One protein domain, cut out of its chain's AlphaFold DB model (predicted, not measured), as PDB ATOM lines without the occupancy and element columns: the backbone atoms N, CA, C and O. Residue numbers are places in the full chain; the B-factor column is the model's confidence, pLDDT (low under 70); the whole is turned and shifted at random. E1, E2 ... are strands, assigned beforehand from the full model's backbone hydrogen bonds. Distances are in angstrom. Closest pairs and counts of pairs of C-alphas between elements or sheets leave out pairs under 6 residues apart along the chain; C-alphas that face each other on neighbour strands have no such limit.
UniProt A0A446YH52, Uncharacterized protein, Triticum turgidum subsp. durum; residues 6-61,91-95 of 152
ATOM      1  N   ARG A   6     192.483 196.909 199.094       57.38
ATOM      2  CA  ARG A   6     193.051 196.333 197.848       57.38
ATOM      3  C   ARG A   6     193.471 197.403 196.833       57.38
ATOM      4  O   ARG A   6     194.352 197.150 196.016       57.38
ATOM      5  N   ASN A   7     192.880 198.596 196.909       63.94
ATOM      6  CA  ASN A   7     193.147 199.705 195.989       63.94
ATOM      7  C   ASN A   7     193.894 200.870 196.654       63.94
ATOM      8  O   ASN A   7     193.923 201.970 196.104       63.94
ATOM      9  N   GLN A   8     194.481 200.661 197.835       73.00
ATOM     10  CA  GLN A   8     195.095 201.741 198.599       73.00
ATOM     11  C   GLN A   8     196.573 201.515 198.816       73.00
ATOM     12  O   GLN A   8     196.999 200.652 199.576       73.00
ATOM     13  N   ALA A   9     197.370 202.348 198.163       83.94
ATOM     14  CA  ALA A   9     198.753 202.519 198.542       83.94
ATOM     15  C   ALA A   9     198.847 203.427 199.775       83.94
ATOM     16  O   ALA A   9     198.093 204.389 199.926       83.94
ATOM     17  N   LEU A  10     199.804 203.131 200.647       86.25
ATOM     18  CA  LEU A  10     200.076 203.888 201.855       86.25
ATOM     19  C   LEU A  10     201.349 204.710 201.673       86.25
ATOM     20  O   LEU A  10     202.366 204.213 201.185       86.25
ATOM     21  N   MET A  11     201.311 205.955 202.141       89.19
ATOM     22  CA  MET A  11     202.495 206.787 202.276       89.19
ATOM     23  C   MET A  11     202.718 207.114 203.754       89.19
ATOM     24  O   MET A  11     201.859 207.723 204.386       89.19
ATOM     25  N   LYS A  12     203.848 206.686 204.328       88.75
ATOM     26  CA  LYS A  12     204.123 206.838 205.769       88.75
ATOM     27  C   LYS A  12     205.525 207.357 206.033       88.75
ATOM     28  O   LYS A  12     206.491 206.878 205.446       88.75
ATOM     29  N   SER A  13     205.634 208.337 206.925       89.12
ATOM     30  CA  SER A  13     206.916 208.889 207.360       89.12
ATOM     31  C   SER A  13     207.533 208.030 208.458       89.12
ATOM     32  O   SER A  13     206.847 207.626 209.396       89.12
ATOM     33  N   PHE A  14     208.839 207.821 208.368       87.19
ATOM     34  CA  PHE A  14     209.649 207.114 209.347       87.19
ATOM     35  C   PHE A  14     210.776 208.019 209.837       87.19
ATOM     36  O   PHE A  14     211.309 208.841 209.087       87.19
ATOM     37  N   GLN A  15     211.133 207.842 211.104       86.69
ATOM     38  CA  GLN A  15     212.306 208.432 211.726       86.69
ATOM     39  C   GLN A  15     213.059 207.298 212.404       86.69
ATOM     40  O   GLN A  15     212.522 206.646 213.299       86.69
ATOM     41  N   VAL A  16     214.265 207.022 211.924       81.94
ATOM     42  CA  VAL A  16     215.075 205.891 212.370       81.94
ATOM     43  C   VAL A  16     216.394 206.433 212.893       81.94
ATOM     44  O   VAL A  16     217.065 207.228 212.234       81.94
ATOM     45  N   SER A  17     216.761 206.017 214.099       76.06
ATOM     46  CA  SER A  17     218.097 206.257 214.637       76.06
ATOM     47  C   SER A  17     219.040 205.225 214.026       76.06
ATOM     48  O   SER A  17     218.812 204.026 214.182       76.06
ATOM     49  N   GLY A  18     220.056 205.679 213.290       64.62
ATOM     50  CA  GLY A  18     221.102 204.801 212.765       64.62
ATOM     51  C   GLY A  18     222.090 204.366 213.851       64.62
ATOM     52  O   GLY A  18     221.865 204.576 215.043       64.62
ATOM     53  N   SER A  19     223.227 203.807 213.433       67.75
ATOM     54  CA  SER A  19     224.331 203.448 214.340       67.75
ATOM     55  C   SER A  19     224.889 204.646 215.120       67.75
ATOM     56  O   SER A  19     225.382 204.484 216.233       67.75
ATOM     57  N   ASP A  20     224.782 205.847 214.550       72.25
ATOM     58  CA  ASP A  20     225.065 207.115 215.211       72.25
ATOM     59  C   ASP A  20     223.744 207.752 215.692       72.25
ATOM     60  O   ASP A  20     222.972 208.253 214.865       72.25
ATOM     61  N   PRO A  21     223.463 207.779 217.008       71.19
ATOM     62  CA  PRO A  21     222.230 208.356 217.539       71.19
ATOM     63  C   PRO A  21     222.117 209.871 217.304       71.19
ATOM     64  O   PRO A  21     221.013 210.412 217.386       71.19
ATOM     65  N   ALA A  22     223.217 210.562 216.971       77.88
ATOM     66  CA  ALA A  22     223.194 211.972 216.585       77.88
ATOM     67  C   ALA A  22     222.724 212.189 215.134       77.88
ATOM     68  O   ALA A  22     222.362 213.307 214.764       77.88
ATOM     69  N   LYS A  23     222.690 211.135 214.307       71.81
ATOM     70  CA  LYS A  23     222.257 211.181 212.904       71.81
ATOM     71  C   LYS A  23     220.983 210.371 212.721       71.81
ATOM     72  O   LYS A  23     220.991 209.245 212.231       71.81
ATOM     73  N   GLN A  24     219.865 210.971 213.115       78.88
ATOM     74  CA  GLN A  24     218.550 210.405 212.831       78.88
ATOM     75  C   GLN A  24     218.208 210.597 211.355       78.88
ATOM     76  O   GLN A  24     218.239 211.715 210.838       78.88
ATOM     77  N   GLU A  25     217.850 209.509 210.686       81.81
ATOM     78  CA  GLU A  25     217.384 209.549 209.311       81.81
ATOM     79  C   GLU A  25     215.859 209.673 209.283       81.81
ATOM     80  O   GLU A  25     215.143 208.955 209.985       81.81
ATOM     81  N   LYS A  26     215.353 210.582 208.447       86.25
ATOM     82  CA  LYS A  26     213.924 210.723 208.161       86.25
ATOM     83  C   LYS A  26     213.675 210.416 206.694       86.25
ATOM     84  O   LYS A  26     214.352 210.952 205.815       86.25
ATOM     85  N   PHE A  27     212.687 209.572 206.432       88.19
ATOM     86  CA  PHE A  27     212.278 209.236 205.073       88.19
ATOM     87  C   PHE A  27     210.779 208.940 205.011       88.19
ATOM     88  O   PHE A  27     210.126 208.693 206.023       88.19
ATOM     89  N   LEU A  28     210.225 209.017 203.808       91.00
ATOM     90  CA  LEU A  28     208.836 208.726 203.496       91.00
ATOM     91  C   LEU A  28     208.789 207.448 202.657       91.00
ATOM     92  O   LEU A  28     209.452 207.359 201.623       91.00
ATOM     93  N   ALA A  29     208.030 206.461 203.114       90.38
ATOM     94  CA  ALA A  29     207.846 205.187 202.442       90.38
ATOM     95  C   ALA A  29     206.554 205.188 201.635       90.38
ATOM     96  O   ALA A  29     205.498 205.503 202.181       90.38
ATOM     97  N   TYR A  30     206.639 204.765 200.381       86.88
ATOM     98  CA  TYR A  30     205.494 204.404 199.558       86.88
ATOM     99  C   TYR A  30     205.356 202.879 199.554       86.88
ATOM    100  O   TYR A  30     206.297 202.171 199.178       86.88
ATOM    101  N   MET A  31     204.208 202.378 200.000       88.19
ATOM    102  CA  MET A  31     203.907 200.956 200.163       88.19
ATOM    103  C   MET A  31     202.569 200.620 199.503       88.19
ATOM    104  O   MET A  31     201.686 201.468 199.433       88.19
ATOM    105  N   ALA A  32     202.401 199.388 199.039       85.94
ATOM    106  CA  ALA A  32     201.148 198.897 198.459       85.94
ATOM    107  C   ALA A  32     200.805 197.514 199.034       85.94
ATOM    108  O   ALA A  32     201.719 196.849 199.536       85.94
ATOM    109  N   PRO A  33     199.536 197.071 198.980       87.56
ATOM    110  CA  PRO A  33     199.163 195.732 199.413       87.56
ATOM    111  C   PRO A  33     200.019 194.686 198.700       87.56
ATOM    112  O   PRO A  33     200.296 194.798 197.501       87.56
ATOM    113  N   SER A  34     200.472 193.677 199.437       83.50
ATOM    114  CA  SER A  34     201.218 192.569 198.846       83.50
ATOM    115  C   SER A  34     200.339 191.830 197.822       83.50
ATOM    116  O   SER A  34     199.131 191.736 198.025       83.50
ATOM    117  N   PRO A  35     200.891 191.245 196.742       81.19
ATOM    118  CA  PRO A  35     200.077 190.632 195.684       81.19
ATOM    119  C   PRO A  35     199.060 189.586 196.177       81.19
ATOM    120  O   PRO A  35     197.943 189.528 195.674       81.19
ATOM    121  N   HIS A  36     199.422 188.802 197.198       80.12
ATOM    122  CA  HIS A  36     198.564 187.775 197.807       80.12
ATOM    123  C   HIS A  36     197.416 188.349 198.659       80.12
ATOM    124  O   HIS A  36     196.482 187.632 198.993       80.12
ATOM    125  N   GLU A  37     197.462 189.636 199.000       79.06
ATOM    126  CA  GLU A  37     196.430 190.340 199.771       79.06
ATOM    127  C   GLU A  37     195.298 190.849 198.872       79.06
ATOM    128  O   GLU A  37     194.186 191.094 199.329       79.06
ATOM    129  N   LEU A  38     195.549 190.960 197.562       75.06
ATOM    130  CA  LEU A  38     194.573 191.444 196.581       75.06
ATOM    131  C   LEU A  38     193.379 190.501 196.391       75.06
ATOM    132  O   LEU A  38     192.412 190.878 195.731       75.06
ATOM    133  N   VAL A  39     193.449 189.282 196.929       75.88
ATOM    134  CA  VAL A  39     192.399 188.258 196.827       75.88
ATOM    135  C   VAL A  39     191.631 188.035 198.134       75.88
ATOM    136  O   VAL A  39     190.588 187.389 198.086       75.88
ATOM    137  N   LYS A  40     192.087 188.595 199.263       73.44
ATOM    138  CA  LYS A  40     191.493 188.401 200.598       73.44
ATOM    139  C   LYS A  40     190.194 189.156 200.809       73.44
ATOM    140  O   LYS A  40     190.058 190.284 200.319       73.44
ATOM    141  N   ASP A  41     189.250 188.537 201.509       68.06
ATOM    142  CA  ASP A  41     187.952 189.145 201.777       68.06
ATOM    143  C   ASP A  41     188.120 190.378 202.676       68.06
ATOM    144  O   ASP A  41     188.901 190.387 203.619       68.06
ATOM    145  N   LEU A  42     187.450 191.465 202.318       63.81
ATOM    146  CA  LEU A  42     187.643 192.773 202.948       63.81
ATOM    147  C   LEU A  42     186.682 193.006 204.108       63.81
ATOM    148  O   LEU A  42     186.875 193.944 204.880       63.81
ATOM    149  N   ASP A  43     185.641 192.181 204.186       66.75
ATOM    150  CA  ASP A  43     184.614 192.262 205.212       66.75
ATOM    151  C   ASP A  43     184.951 191.396 206.441       66.75
ATOM    152  O   ASP A  43     184.241 191.462 207.447       66.75
ATOM    153  N   ASP A  44     186.054 190.635 206.407       74.81
ATOM    154  CA  ASP A  44     186.582 189.963 207.595       74.81
ATOM    155  C   ASP A  44     187.387 190.951 208.449       74.81
ATOM    156  O   ASP A  44     188.572 191.204 208.233       74.81
ATOM    157  N   GLU A  45     186.724 191.508 209.463       67.44
ATOM    158  CA  GLU A  45     187.326 192.438 210.424       67.44
ATOM    159  C   GLU A  45     188.475 191.815 211.251       67.44
ATOM    160  O   GLU A  45     189.165 192.537 211.974       67.44
ATOM    161  N   ASN A  46     188.709 190.499 211.154       67.44
ATOM    162  CA  ASN A  46     189.819 189.809 211.818       67.44
ATOM    163  C   ASN A  46     191.043 189.599 210.916       67.44
ATOM    164  O   ASN A  46     192.080 189.147 211.415       67.44
ATOM    165  N   GLU A  47     190.950 189.899 209.618       69.62
ATOM    166  CA  GLU A  47     192.019 189.622 208.664       69.62
ATOM    167  C   GLU A  47     192.988 190.810 208.536       69.62
ATOM    168  O   GLU A  47     192.617 191.946 208.235       69.62
ATOM    169  N   ASP A  48     194.276 190.555 208.782       73.94
ATOM    170  CA  ASP A  48     195.315 191.572 208.639       73.94
ATOM    171  C   ASP A  48     195.797 191.682 207.188       73.94
ATOM    172  O   ASP A  48     196.020 190.672 206.511       73.94
ATOM    173  N   PHE A  49     196.070 192.922 206.761       77.12
ATOM    174  CA  PHE A  49     196.645 193.226 205.451       77.12
ATOM    175  C   PHE A  49     198.156 193.427 205.518       77.12
ATOM    176  O   PHE A  49     198.665 194.283 206.250       77.12
ATOM    177  N   GLN A  50     198.884 192.687 204.685       82.75
ATOM    178  CA  GLN A  50     200.320 192.874 204.510       82.75
ATOM    179  C   GLN A  50     200.631 193.897 203.409       82.75
ATOM    180  O   GLN A  50     200.106 193.845 202.300       82.75
ATOM    181  N   TYR A  51     201.571 194.799 203.687       84.38
ATOM    182  CA  TYR A  51     202.053 195.779 202.718       84.38
ATOM    183  C   TYR A  51     203.503 195.498 202.322       84.38
ATOM    184  O   TYR A  51     204.337 195.131 203.150       84.38
ATOM    185  N   SER A  52     203.797 195.708 201.044       82.38
ATOM    186  CA  SER A  52     205.130 195.615 200.454       82.38
ATOM    187  C   SER A  52     205.719 197.004 200.200       82.38
ATOM    188  O   SER A  52     205.018 197.936 199.799       82.38
ATOM    189  N   TRP A  53     207.030 197.135 200.407       85.25
ATOM    190  CA  TRP A  53     207.787 198.365 200.164       85.25
ATOM    191  C   TRP A  53     207.973 198.611 198.670       85.25
ATOM    192  O   TRP A  53     208.538 197.777 197.968       85.25
ATOM    193  N   ILE A  54     207.534 199.774 198.187       86.81
ATOM    194  CA  ILE A  54     207.643 200.138 196.771       86.81
ATOM    195  C   ILE A  54     208.776 201.142 196.562       86.81
ATOM    196  O   ILE A  54     209.615 200.948 195.678       86.81
ATOM    197  N   ARG A  55     208.822 202.229 197.347       86.50
ATOM    198  CA  ARG A  55     209.860 203.275 197.235       86.50
ATOM    199  C   ARG A  55     210.104 204.006 198.554       86.50
ATOM    200  O   ARG A  55     209.215 204.104 199.391       86.50
ATOM    201  N   GLU A  56     211.289 204.602 198.667       88.44
ATOM    202  CA  GLU A  56     211.661 205.530 199.737       88.44
ATOM    203  C   GLU A  56     212.012 206.909 199.169       88.44
ATOM    204  O   GLU A  56     212.623 207.037 198.098       88.44
ATOM    205  N   TYR A  57     211.673 207.946 199.926       88.00
ATOM    206  CA  TYR A  57     211.982 209.334 199.611       88.00
ATOM    207  C   TYR A  57     212.607 210.023 200.817       88.00
ATOM    208  O   TYR A  57     212.101 209.908 201.933       88.00
ATOM    209  N   HIS A  58     213.660 210.804 200.588       87.88
ATOM    210  CA  HIS A  58     213.972 211.884 201.516       87.88
ATOM    211  C   HIS A  58     212.898 212.954 201.362       87.88
ATOM    212  O   HIS A  58     212.504 213.280 200.239       87.88
ATOM    213  N   TRP A  59     212.411 213.473 202.483       88.19
ATOM    214  CA  TRP A  59     211.400 214.515 202.487       88.19
ATOM    215  C   TRP A  59     211.879 215.721 203.283       88.19
ATOM    216  O   TRP A  59     212.570 215.586 204.292       88.19
ATOM    217  N   GLU A  60     211.492 216.899 202.815       89.12
ATOM    218  CA  GLU A  60     211.754 218.177 203.461       89.12
ATOM    219  C   GLU A  60     210.487 219.031 203.382       89.12
ATOM    220  O   GLU A  60     209.788 219.015 202.366       89.12
ATOM    221  N   VAL A  61     210.188 219.777 204.445       90.00
ATOM    222  CA  VAL A  61     209.100 220.759 204.455       90.00
ATOM    223  C   VAL A  61     209.700 222.149 204.335       90.00
ATOM    224  O   VAL A  61     210.542 222.539 205.141       90.00
ATOM    225  N   VAL A  91     208.743 218.682 199.721       88.31
ATOM    226  CA  VAL A  91     209.705 218.325 198.677       88.31
ATOM    227  C   VAL A  91     210.133 216.881 198.883       88.31
ATOM    228  O   VAL A  91     210.654 216.531 199.940       88.31
ATOM    229  N   LEU A  92     209.930 216.048 197.864       88.94
ATOM    230  CA  LEU A  92     210.310 214.639 197.875       88.94
ATOM    231  C   LEU A  92     211.482 214.410 196.928       88.94
ATOM    232  O   LEU A  92     211.400 214.681 195.731       88.94
ATOM    233  N   GLN A  93     212.568 213.864 197.457       86.19
ATOM    234  CA  GLN A  93     213.708 213.426 196.669       86.19
ATOM    235  C   GLN A  93     213.753 211.910 196.698       86.19
ATOM    236  O   GLN A  93     213.862 211.305 197.765       86.19
ATOM    237  N   LYS A  94     213.658 211.287 195.517       84.44
ATOM    238  CA  LYS A  94     213.790 209.834 195.402       84.44
ATOM    239  C   LYS A  94     215.117 209.440 196.029       84.44
ATOM    240  O   LYS A  94     216.180 209.847 195.556       84.44
ATOM    241  N   LYS A  95     215.043 208.634 197.080       77.75
ATOM    242  CA  LYS A  95     216.232 208.113 197.722       77.75
ATOM    243  C   LYS A  95     216.875 207.165 196.714       77.75
ATOM    244  O   LYS A  95     216.237 206.219 196.243       77.75
TER     245      LYS A  95
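Overview. This is residues 6 to 61 and 91 to 95 of the 152 residues of an uncharacterized protein of Triticum turgidum subsp. durum (UniProt A0A446YH52). A long, strongly twisted antiparallel ribbon of strands, with no named helix on it, has the tip of the hairpin E1 and E2 sticking out at one end, residues 18 to 23, and a wide loop, residues 34 to 50, at the other. The inner strand E3 bends partway along E2, and the short strand E4 pairs with its later part at one edge. The printed part has 61 residues with four named strands, E1, E2, E3 and E4 along the chain; the sheet order is E1 - E2 - E3 - E4, antiparallel throughout, and the class is all strand. The whole is loose, with a radius of gyration of the C-alphas of 15.0 A, and elongated, spanning 44 by 23 by 18 A.

Along the chain. The printed part begins at Arg 6. E1 is residues 10 to 17, starting at C-alpha 10 at (200.076, 203.888, 201.855) and 22.2 A from first to last C-alpha. E2 is residues 24 to 33, 27.8 A long, ending at C-alpha 33 at (199.163, 195.732, 199.413). E3, residues 51 to 61, is the longest strand by residues and measures 26.0 A. E4, residues 91 to 94, measures 10.0 A and ends at C-alpha 94 at (213.790, 209.834, 195.402).

Arrangement. E1 and E2 form a hairpin, antiparallel at 151 degrees between their directions. N 10 and O 31 are 2.8 A apart and N 16 and O 25 are 2.9 A apart, both within hydrogen-bond range; C-alphas 13 and 28 face each other at 4.3 A. E2 and E3 form a second hairpin, antiparallel at 140 degrees, with N 28 and O 57 at 2.8 A and N 52 and O 32 at 2.8 A. E1, E2 and E3 make a meander, each strand the antiparallel neighbour of the one before. E3 bends by 71 degrees at residue 54. Its pairing is staggered: residues 51 to 57 pair with E2 and residues 57 to 60 with E4. E3 and E4 are antiparallel at 134 degrees, with N 58 and O 93 at 2.9 A. E1 and E4 are the edge strands and are apart. From edge to edge the strands' lines turn by 98 degrees.

Size, cuts and confidence. The two C-alphas farthest apart, those of Ala 22 and Asp 43, are 44.8 A apart. Residues 18 to 23 stand free. The link from E1 to E2 is short, with 6 residues, and the link from E2 to E3 is long, with 17. Residues 62 to 90 are not printed, and C-alphas 61 and 91 are 6.3 A apart across the cut. The mean pLDDT of the printed part is 80.3; residues 6 to 7, 18 to 19, 41 to 43 and 45 to 47 are under 70.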